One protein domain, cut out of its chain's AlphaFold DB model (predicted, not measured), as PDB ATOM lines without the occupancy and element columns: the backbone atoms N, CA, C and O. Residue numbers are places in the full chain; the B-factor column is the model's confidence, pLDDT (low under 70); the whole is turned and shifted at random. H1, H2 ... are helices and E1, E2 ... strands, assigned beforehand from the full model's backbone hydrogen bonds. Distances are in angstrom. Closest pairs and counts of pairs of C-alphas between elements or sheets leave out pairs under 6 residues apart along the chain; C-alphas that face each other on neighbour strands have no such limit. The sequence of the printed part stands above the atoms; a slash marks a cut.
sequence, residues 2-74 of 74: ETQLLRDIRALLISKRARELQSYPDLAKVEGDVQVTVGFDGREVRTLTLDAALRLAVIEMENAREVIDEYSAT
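This is residues 2 to 74 of the 74 residues of an uncharacterized protein of Stenotrophomonas maltophilia (UniProt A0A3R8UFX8). Two long helices, H1 and H2, meet near their ends as a V, the last part of H1 on the first part of H2, and a small two-stranded hairpin, E1 and E2, extends from the point of the V away from the open ends. The free parts of the helices, residues 2 to 9 of H1 and 62 to 74, of which 62 to 72 belong to H2, stick out, while the link of residues 22 to 33 loops near the point. The printed part has 73 residues, with two named helices and two named strands in the order H1, E1, E2, H2; the sheet, E1 - E2, is antiparallel, and the class is mostly helix. The whole is loose, with a radius of gyration of the C-alphas of 15.7 A, and elongated, with spans of 52 by 28 by 19 A.

H1, residues 2 to 21, touches H2, residues 50 to 72, with its residues 14 to 21 alone. H2 touches H1 with residues 50 to 58 alone. The closest C-alphas of the two helices, those of Ala 18 and Ala 53, are 4.6 A apart. The helices run opposite ways, and their lines stand at a steep tilt of 63 degrees. E1, residues 34 to 38, and E2, residues 44 to 48, form a hairpin of antiparallel neighbours, with 149 degrees between their directions. N 35 and O 47, 2.8 A apart, and N 45 and O 37, also 2.8 A apart, are within hydrogen-bond range across this pair. E1 and H2 are near each other, with 5 pairs of C-alphas within 10 A. The closest C-alphas of H1 and E2 are those of Leu 21 and Leu 48, 7.2 A apart. In H1 and H2 every O i to N i+4 pair is within hydrogen-bond range.

H1 begins at C-alpha 2, at (-36.260, -19.242, 36.539), and measures 28.8 A from its first to its last C-alpha. E1 measures 13.3 A and begins at C-alpha 34, at (-44.688, -44.908, 61.542). E2 measures 13.2 A. H2 measures 32.6 A and ends at C-alpha 72, at (-39.393, -40.131, 25.183).

The two C-alphas farthest apart are those of Gly 42 and Thr 74, at 54.0 A. Without the stretches that stand free, the body has 52 residues and spans 37 by 22 by 13 A. The printed part has no cut. The link from H1 to E1, with 12 residues, is long; those from E1 to E2 and from E2 to H2 are tight. The mean pLDDT of the printed part is 93.7, and one printed residue, Thr 74, is under 70.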
ATOM      1  N   GLU A   2     -35.516 -18.062  37.020       77.94
ATOM      2  CA  GLU A   2     -36.260 -19.242  36.539       77.94
ATOM      3  C   GLU A   2     -35.873 -20.558  37.240       77.94
ATOM      4  O   GLU A   2     -36.733 -21.299  37.704       77.94
ATOM      5  N   THR A   3     -34.577 -20.801  37.460       89.12
ATOM      6  CA  THR A   3     -34.095 -21.991  38.187       89.12
ATOM      7  C   THR A   3     -34.559 -22.048  39.644       89.12
ATOM      8  O   THR A   3     -34.769 -23.137  40.172       89.12
ATOM      9  N   GLN A   4     -34.717 -20.896  40.306       92.38
ATOM     10  CA  GLN A   4     -35.198 -20.852  41.688       92.38
ATOM     11  C   GLN A   4     -36.682 -21.211  41.736       92.38
ATOM     12  O   GLN A   4     -37.066 -22.095  42.492       92.38
ATOM     13  N   LEU A   5     -37.482 -20.617  40.845       93.75
ATOM     14  CA  LEU A   5     -38.905 -20.921  40.731       93.75
ATOM     15  C   LEU A   5     -39.150 -22.417  40.469       93.75
ATOM     16  O   LEU A   5     -40.008 -23.020  41.106       93.75
ATOM     17  N   LEU A   6     -38.365 -23.042  39.586       93.69
ATOM     18  CA  LEU A   6     -38.471 -24.482  39.320       93.69
ATOM     19  C   LEU A   6     -38.128 -25.341  40.546       93.69
ATOM     20  O   LEU A   6     -38.782 -26.358  40.785       93.69
ATOM     21  N   ARG A   7     -37.127 -24.941  41.342       93.06
ATOM     22  CA  ARG A   7     -36.788 -25.623  42.603       93.06
ATOM     23  C   ARG A   7     -37.918 -25.503  43.620       93.06
ATOM     24  O   ARG A   7     -38.269 -26.505  44.240       93.06
ATOM     25  N   ASP A   8     -38.515 -24.323  43.735       96.12
ATOM     26  CA  ASP A   8     -39.620 -24.071  44.660       96.12
ATOM     27  C   ASP A   8     -40.865 -24.880  44.262       96.12
ATOM     28  O   ASP A   8     -41.464 -25.551  45.101       96.12
ATOM     29  N   ILE A   9     -41.206 -24.918  42.967       95.62
ATOM     30  CA  ILE A   9     -42.296 -25.758  42.443       95.62
ATOM     31  C   ILE A   9     -42.033 -27.233  42.748       95.62
ATOM     32  O   ILE A   9     -42.925 -27.927  43.239       95.62
ATOM     33  N   ARG A  10     -40.810 -27.723  42.507       93.94
ATOM     34  CA  ARG A  10     -40.451 -29.111  42.826       93.94
ATOM     35  C   ARG A  10     -40.638 -29.403  44.316       93.94
ATOM     36  O   ARG A  10     -41.238 -30.421  44.655       93.94
ATOM     37  N   ALA A  11     -40.177 -28.518  45.195       95.44
ATOM     38  CA  ALA A  11     -40.344 -28.678  46.638       95.44
ATOM     39  C   ALA A  11     -41.829 -28.727  47.045       95.44
ATOM     40  O   ALA A  11     -42.218 -29.557  47.871       95.44
ATOM     41  N   LEU A  12     -42.675 -27.893  46.433       96.81
ATOM     42  CA  LEU A  12     -44.122 -27.895  46.665       96.81
ATOM     43  C   LEU A  12     -44.786 -29.201  46.213       96.81
ATOM     44  O   LEU A  12     -45.621 -29.736  46.945       96.81
ATOM     45  N   LEU A  13     -44.406 -29.733  45.047       96.06
ATOM     46  CA  LEU A  13     -44.927 -31.002  44.531       96.06
ATOM     47  C   LEU A  13     -44.543 -32.179  45.436       96.06
ATOM     48  O   LEU A  13     -45.424 -32.940  45.838       96.06
ATOM     49  N   ILE A  14     -43.269 -32.271  45.833       97.00
ATOM     50  CA  ILE A  14     -42.784 -33.293  46.774       97.00
ATOM     51  C   ILE A  14     -43.537 -33.187  48.103       97.00
ATOM     52  O   ILE A  14     -44.054 -34.179  48.609       97.00
ATOM     53  N   SER A  15     -43.667 -31.974  48.647       97.25
ATOM     54  CA  SER A  15     -44.357 -31.748  49.923       97.25
ATOM     55  C   SER A  15     -45.833 -32.135  49.864       97.25
ATOM     56  O   SER A  15     -46.382 -32.665  50.830       97.25
ATOM     57  N   LYS A  16     -46.506 -31.857  48.739       97.56
ATOM     58  CA  LYS A  16     -47.890 -32.282  48.524       97.56
ATOM     59  C   LYS A  16     -47.981 -33.804  48.508       97.56
ATOM     60  O   LYS A  16     -48.789 -34.352  49.250       97.56
ATOM     61  N   ARG A  17     -47.132 -34.463  47.718       97.69
ATOM     62  CA  ARG A  17     -47.157 -35.918  47.583       97.69
ATOM     63  C   ARG A  17     -46.831 -36.626  48.896       97.69
ATOM     64  O   ARG A  17     -47.523 -37.566  49.266       97.69
ATOM     65  N   ALA A  18     -45.859 -36.124  49.651       97.75
ATOM     66  CA  ALA A  18     -45.534 -36.652  50.972       97.75
ATOM     67  C   ALA A  18     -46.750 -36.626  51.913       97.75
ATOM     68  O   ALA A  18     -47.052 -37.628  52.547       97.75
ATOM     69  N   ARG A  19     -47.518 -35.527  51.952       97.06
ATOM     70  CA  ARG A  19     -48.743 -35.457  52.774       97.06
ATOM     71  C   ARG A  19     -49.796 -36.492  52.378       97.06
ATOM     72  O   ARG A  19     -50.465 -37.029  53.252       97.06
ATOM     73  N   GLU A  20     -49.936 -36.792  51.088       97.56
ATOM     74  CA  GLU A  20     -50.820 -37.869  50.621       97.56
ATOM     75  C   GLU A  20     -50.318 -39.232  51.125       97.56
ATOM     76  O   GLU A  20     -51.087 -40.004  51.700       97.56
ATOM     77  N   LEU A  21     -49.011 -39.486  50.992       97.88
ATOM     78  CA  LEU A  21     -48.361 -40.730  51.407       97.88
ATOM     79  C   LEU A  21     -48.441 -40.993  52.917       97.88
ATOM     80  O   LEU A  21     -48.477 -42.151  53.322       97.88
ATOM     81  N   GLN A  22     -48.546 -39.957  53.758       97.19
ATOM     82  CA  GLN A  22     -48.707 -40.135  55.209       97.19
ATOM     83  C   GLN A  22     -49.923 -40.982  55.597       97.19
ATOM     84  O   GLN A  22     -49.906 -41.614  56.653       97.19
ATOM     85  N   SER A  23     -50.938 -41.047  54.733       96.31
ATOM     86  CA  SER A  23     -52.141 -41.858  54.946       96.31
ATOM     87  C   SER A  23     -51.927 -43.359  54.702       96.31
ATOM     88  O   SER A  23     -52.849 -44.141  54.916       96.31
ATOM     89  N   TYR A  24     -50.731 -43.772  54.264       96.62
ATOM     90  CA  TYR A  24     -50.407 -45.146  53.871       96.62
ATOM     91  C   TYR A  24     -49.277 -45.724  54.742       96.62
ATOM     92  O   TYR A  24     -48.149 -45.894  54.270       96.62
ATOM     93  N   PRO A  25     -49.548 -46.041  56.024       94.81
ATOM     94  CA  PRO A  25     -48.537 -46.560  56.947       94.81
ATOM     95  C   PRO A  25     -47.934 -47.902  56.502       94.81
ATOM     96  O   PRO A  25     -46.807 -48.210  56.877       94.81
ATOM     97  N   ASP A  26     -48.632 -48.666  55.658       96.56
ATOM     98  CA  ASP A  26     -48.160 -49.953  55.127       96.56
ATOM     99  C   ASP A  26     -46.942 -49.821  54.194       96.56
ATOM    100  O   ASP A  26     -46.273 -50.808  53.896       96.56
ATOM    101  N   LEU A  27     -46.625 -48.602  53.741       95.88
ATOM    102  CA  LEU A  27     -45.434 -48.322  52.933       95.88
ATOM    103  C   LEU A  27     -44.158 -48.137  53.773       95.88
ATOM    104  O   LEU A  27     -43.077 -47.953  53.201       95.88
ATOM    105  N   ALA A  28     -44.267 -48.173  55.106       95.31
ATOM    106  CA  ALA A  28     -43.140 -48.051  56.025       95.31
ATOM    107  C   ALA A  28     -42.056 -49.095  55.726       95.31
ATOM    108  O   ALA A  28     -42.343 -50.277  55.525       95.31
ATOM    109  N   LYS A  29     -40.790 -48.664  55.704       94.12
ATOM    110  CA  LYS A  29     -39.646 -49.566  55.487       94.12
ATOM    111  C   LYS A  29     -39.075 -50.074  56.802       94.12
ATOM    112  O   LYS A  29     -38.534 -51.175  56.844       94.12
ATOM    113  N   VAL A  30     -39.203 -49.275  57.856       95.50
ATOM    114  CA  VAL A  30     -38.772 -49.606  59.215       95.50
ATOM    115  C   VAL A  30     -39.818 -49.168  60.235       95.50
ATOM    116  O   VAL A  30     -40.665 -48.327  59.949       95.50
ATOM    117  N   GLU A  31     -39.745 -49.707  61.451       91.69
ATOM    118  CA  GLU A  31     -40.695 -49.393  62.528       91.69
ATOM    119  C   GLU A  31     -40.750 -47.888  62.853       91.69
ATOM    120  O   GLU A  31     -41.829 -47.332  63.040       91.69
ATOM    121  N   GLY A  32     -39.599 -47.204  62.811       94.94
ATOM    122  CA  GLY A  32     -39.495 -45.757  63.042       94.94
ATOM    123  C   GLY A  32     -40.111 -44.867  61.954       94.94
ATOM    124  O   GLY A  32     -40.171 -43.651  62.129       94.94
ATOM    125  N   ASP A  33     -40.578 -45.437  60.840       97.50
ATOM    126  CA  ASP A  33     -41.259 -44.679  59.787       97.50
ATOM    127  C   ASP A  33     -42.732 -44.417  60.112       97.50
ATOM    128  O   ASP A  33     -43.367 -43.618  59.426       97.50
ATOM    129  N   VAL A  34     -43.286 -45.061  61.144       97.44
ATOM    130  CA  VAL A  34     -44.688 -44.908  61.542       97.44
ATOM    131  C   VAL A  34     -44.781 -44.077  62.813       97.44
ATOM    132  O   VAL A  34     -44.165 -44.388  63.828       97.44
ATOM    133  N   GLN A  35     -45.617 -43.044  62.779       96.56
ATOM    134  CA  GLN A  35     -46.057 -42.324  63.969       96.56
ATOM    135  C   GLN A  35     -47.488 -42.740  64.323       96.56
ATOM    136  O   GLN A  35     -48.357 -42.856  63.450       96.56
ATOM    137  N   VAL A  36     -47.727 -42.953  65.615       95.31
ATOM    138  CA  VAL A  36     -49.051 -43.255  66.163       95.31
ATOM    139  C   VAL A  36     -49.540 -42.029  66.918       95.31
ATOM    140  O   VAL A  36     -48.864 -41.540  67.822       95.31
ATOM    141  N   THR A  37     -50.700 -41.512  66.534       93.62
ATOM    142  CA  THR A  37     -51.367 -40.402  67.215       93.62
ATOM    143  C   THR A  37     -52.723 -40.860  67.732       93.62
ATOM    144  O   THR A  37     -53.344 -41.757  67.170       93.62
ATOM    145  N   VAL A  38     -53.191 -40.265  68.828       92.25
ATOM    146  CA  VAL A  38     -54.533 -40.545  69.351       92.25
ATOM    147  C   VAL A  38     -55.509 -39.581  68.684       92.25
ATOM    148  O   VAL A  38     -55.371 -38.363  68.810       92.25
ATOM    149  N   GLY A  39     -56.464 -40.129  67.937       84.44
ATOM    150  CA  GLY A  39     -57.534 -39.378  67.296       84.44
ATOM    151  C   GLY A  39     -58.536 -38.809  68.302       84.44
ATOM    152  O   GLY A  39     -58.569 -39.185  69.473       84.44
ATOM    153  N   PHE A  40     -59.398 -37.905  67.831       81.69
ATOM    154  CA  PHE A  40     -60.433 -37.265  68.657       81.69
ATOM    155  C   PHE A  40     -61.435 -38.253  69.280       81.69
ATOM    156  O   PHE A  40     -62.054 -37.938  70.292       81.69
ATOM    157  N   ASP A  41     -61.592 -39.439  68.695       90.50
ATOM    158  CA  ASP A  41     -62.441 -40.531  69.178       90.50
ATOM    159  C   ASP A  41     -61.706 -41.504  70.121       90.50
ATOM    160  O   ASP A  41     -62.254 -42.542  70.493       90.50
ATOM    161  N   GLY A  42     -60.463 -41.187  70.500       90.56
ATOM    162  CA  GLY A  42     -59.617 -42.029  71.342       90.56
ATOM    163  C   GLY A  42     -59.001 -43.224  70.612       90.56
ATOM    164  O   GLY A  42     -58.351 -44.044  71.258       90.56
ATOM    165  N   ARG A  43     -59.186 -43.350  69.290       93.81
ATOM    166  CA  ARG A  43     -58.567 -44.423  68.503       93.81
ATOM    167  C   ARG A  43     -57.154 -44.052  68.087       93.81
ATOM    168  O   ARG A  43     -56.866 -42.907  67.747       93.81
ATOM    169  N   GLU A  44     -56.280 -45.048  68.068       94.12
ATOM    170  CA  GLU A  44     -54.943 -44.899  67.506       94.12
ATOM    171  C   GLU A  44     -55.022 -44.755  65.983       94.12
ATOM    172  O   GLU A  44     -55.573 -45.605  65.281       94.12
ATOM    173  N   VAL A  45     -54.444 -43.673  65.471       94.50
ATOM    174  CA  VAL A  45     -54.267 -43.410  64.047       94.50
ATOM    175  C   VAL A  45     -52.792 -43.590  63.726       94.50
ATOM    176  O   VAL A  45     -51.924 -42.922  64.286       94.50
ATOM    177  N   ARG A  46     -52.503 -44.511  62.808       95.19
ATOM    178  CA  ARG A  46     -51.145 -44.788  62.337       95.19
ATOM    179  C   ARG A  46     -50.928 -44.064  61.018       95.19
ATOM    180  O   ARG A  46     -51.717 -44.218  60.093       95.19
ATOM    181  N   THR A  47     -49.859 -43.286  60.934       97.06
ATOM    182  CA  THR A  47     -49.474 -42.551  59.721       97.06
ATOM    183  C   THR A  47     -47.979 -42.678  59.500       97.06
ATOM    184  O   THR A  47     -47.241 -42.946  60.450       97.06
ATOM    185  N   LEU A  48     -47.507 -42.470  58.272       98.00
ATOM    186  CA  LEU A  48     -46.068 -42.304  58.082       98.00
ATOM    187  C   LEU A  48     -45.598 -40.993  58.713       98.00
ATOM    188  O   LEU A  48     -46.279 -39.959  58.659       98.00
ATOM    189  N   THR A  49     -44.388 -41.020  59.255       97.81
ATOM    190  CA  THR A  49     -43.661 -39.802  59.595       97.81
ATOM    191  C   THR A  49     -43.465 -38.961  58.337       97.81
ATOM    192  O   THR A  49     -43.390 -39.470  57.213       97.81
ATOM    193  N   LEU A  50     -43.385 -37.642  58.515       96.56
ATOM    194  CA  LEU A  50     -43.173 -36.733  57.391       96.56
ATOM    195  C   LEU A  50     -41.870 -37.059  56.647       96.56
ATOM    196  O   LEU A  50     -41.849 -37.023  55.422       96.56
ATOM    197  N   ASP A  51     -40.811 -37.413  57.376       97.56
ATOM    198  CA  ASP A  51     -39.524 -37.790  56.789       97.56
ATOM    199  C   ASP A  51     -39.642 -39.042  55.910       97.56
ATOM    200  O   ASP A  51     -39.248 -39.020  54.743       97.56
ATOM    201  N   ALA A  52     -40.279 -40.105  56.414       97.94
ATOM    202  CA  ALA A  52     -40.505 -41.317  55.631       97.94
ATOM    203  C   ALA A  52     -41.334 -41.037  54.368       97.94
ATOM    204  O   ALA A  52     -40.983 -41.491  53.276       97.94
ATOM    205  N   ALA A  53     -42.391 -40.233  54.494       98.06
ATOM    206  CA  ALA A  53     -43.236 -39.860  53.369       98.06
ATOM    207  C   ALA A  53     -42.508 -38.984  52.332       98.06
ATOM    208  O   ALA A  53     -42.725 -39.149  51.133       98.06
ATOM    209  N   LEU A  54     -41.616 -38.085  52.765       98.12
ATOM    210  CA  LEU A  54     -40.769 -37.285  51.874       98.12
ATOM    211  C   LEU A  54     -39.784 -38.161  51.100       98.12
ATOM    212  O   LEU A  54     -39.667 -38.005  49.886       98.12
ATOM    213  N   ARG A  55     -39.116 -39.108  51.773       97.44
ATOM    214  CA  ARG A  55     -38.205 -40.054  51.110       97.44
ATOM    215  C   ARG A  55     -38.934 -40.865  50.038       97.44
ATOM    216  O   ARG A  55     -38.435 -40.976  48.923       97.44
ATOM    217  N   LEU A  56     -40.132 -41.369  50.340       97.69
ATOM    218  CA  LEU A  56     -40.956 -42.091  49.365       97.69
ATOM    219  C   LEU A  56     -41.392 -41.202  48.194       97.69
ATOM    220  O   LEU A  56     -41.290 -41.629  47.049       97.69
ATOM    221  N   ALA A  57     -41.823 -39.966  48.458       97.75
ATOM    222  CA  ALA A  57     -42.226 -39.033  47.407       97.75
ATOM    223  C   ALA A  57     -41.077 -38.718  46.437       97.75
ATOM    224  O   ALA A  57     -41.300 -38.633  45.232       97.75
ATOM    225  N   VAL A  58     -39.848 -38.565  46.943       97.19
ATOM    226  CA  VAL A  58     -38.660 -38.367  46.098       97.19
ATOM    227  C   VAL A  58     -38.419 -39.587  45.211       97.19
ATOM    228  O   VAL A  58     -38.299 -39.422  44.000       97.19
ATOM    229  N   ILE A  59     -38.444 -40.794  45.785       96.25
ATOM    230  CA  ILE A  59     -38.258 -42.046  45.037       96.25
ATOM    231  C   ILE A  59     -39.335 -42.211  43.952       96.25
ATOM    232  O   ILE A  59     -39.013 -42.530  42.811       96.25
ATOM    233  N   GLU A  60     -40.613 -41.959  44.264       95.50
ATOM    234  CA  GLU A  60     -41.697 -42.023  43.270       95.50
ATOM    235  C   GLU A  60     -41.463 -41.055  42.099       95.50
ATOM    236  O   GLU A  60     -41.712 -41.413  40.948       95.50
ATOM    237  N   MET A  61     -40.973 -39.840  42.369       93.25
ATOM    238  CA  MET A  61     -40.686 -38.855  41.321       93.25
ATOM    239  C   MET A  61     -39.461 -39.219  40.479       93.25
ATOM    240  O   MET A  61     -39.463 -38.952  39.278       93.25
ATOM    241  N   GLU A  62     -38.426 -39.801  41.085       94.06
ATOM    242  CA  GLU A  62     -37.249 -40.298  40.364       94.06
ATOM    243  C   GLU A  62     -37.635 -41.448  39.430       94.06
ATOM    244  O   GLU A  62     -37.378 -41.357  38.231       94.06
ATOM    245  N   ASN A  63     -38.388 -42.432  39.928       94.38
ATOM    246  CA  ASN A  63     -38.904 -43.532  39.109       94.38
ATOM    247  C   ASN A  63     -39.805 -43.027  37.970       94.38
ATOM    248  O   ASN A  63     -39.701 -43.479  36.834       94.38
ATOM    249  N   ALA A  64     -40.695 -42.068  38.249       92.69
ATOM    250  CA  ALA A  64     -41.554 -41.489  37.216       92.69
ATOM    251  C   ALA A  64     -40.743 -40.779  36.124       92.69
ATOM    252  O   ALA A  64     -41.111 -40.833  34.951       92.69
ATOM    253  N   ARG A  65     -39.638 -40.122  36.495       92.19
ATOM    254  CA  ARG A  65     -38.732 -39.491  35.537       92.19
ATOM    255  C   ARG A  65     -38.047 -40.528  34.652       92.19
ATOM    256  O   ARG A  65     -38.030 -40.326  33.445       92.19
ATOM    257  N   GLU A  66     -37.530 -41.609  35.230       93.25
ATOM    258  CA  GLU A  66     -36.904 -42.698  34.465       93.25
ATOM    259  C   GLU A  66     -37.870 -43.260  33.415       93.25
ATOM    260  O   GLU A  66     -37.524 -43.335  32.240       93.25
ATOM    261  N   VAL A  67     -39.122 -43.523  33.803       92.38
ATOM    262  CA  VAL A  67     -40.166 -43.984  32.875       92.38
ATOM    263  C   VAL A  67     -40.424 -42.964  31.759       92.38
ATOM    264  O   VAL A  67     -40.522 -43.333  30.592       92.38
ATOM    265  N   ILE A  68     -40.533 -41.670  32.074       92.19
ATOM    266  CA  ILE A  68     -40.735 -40.627  31.050       92.19
ATOM    267  C   ILE A  68     -39.561 -40.584  30.065       92.19
ATOM    268  O   ILE A  68     -39.787 -40.448  28.860       92.19
ATOM    269  N   ASP A  69     -38.331 -40.697  30.567       92.38
ATOM    270  CA  ASP A  69     -37.118 -40.673  29.751       92.38
ATOM    271  C   ASP A  69     -37.067 -41.901  28.814       92.38
ATOM    272  O   ASP A  69     -36.758 -41.748  27.632       92.38
ATOM    273  N   GLU A  70     -37.467 -43.088  29.289       91.75
ATOM    274  CA  GLU A  70     -37.600 -44.306  28.468       91.75
ATOM    275  C   GLU A  70     -38.610 -44.139  27.321       91.75
ATOM    276  O   GLU A  70     -38.301 -44.433  26.163       91.75
ATOM    277  N   TYR A  71     -39.808 -43.624  27.615       89.00
ATOM    278  CA  TYR A  71     -40.845 -43.413  26.598       89.00
ATOM    279  C   TYR A  71     -40.496 -42.297  25.610       89.00
ATOM    280  O   TYR A  71     -40.895 -42.367  24.453       89.00
ATOM    281  N   SER A  72     -39.764 -41.268  26.042       85.69
ATOM    282  CA  SER A  72     -39.393 -40.131  25.183       85.69
ATOM    283  C   SER A  72     -38.226 -40.443  24.241       85.69
ATOM    284  O   SER A  72     -37.998 -39.704  23.284       85.69
ATOM    285  N   ALA A  73     -37.469 -41.507  24.518       76.06
ATOM    286  CA  ALA A  73     -36.381 -41.994  23.672       76.06
ATOM    287  C   ALA A  73     -36.843 -42.969  22.567       76.06
ATOM    288  O   ALA A  73     -36.014 -43.388  21.756       76.06
ATOM    289  N   THR A  74     -38.133 -43.328  22.547       57.22
ATOM    290  CA  THR A  74     -38.772 -44.224  21.563       57.22
ATOM    291  C   THR A  74     -39.481 -43.420  20.478       57.22
ATOM    292  O   THR A  74     -39.373 -43.813  19.293       57.22
TER     293      THR A  74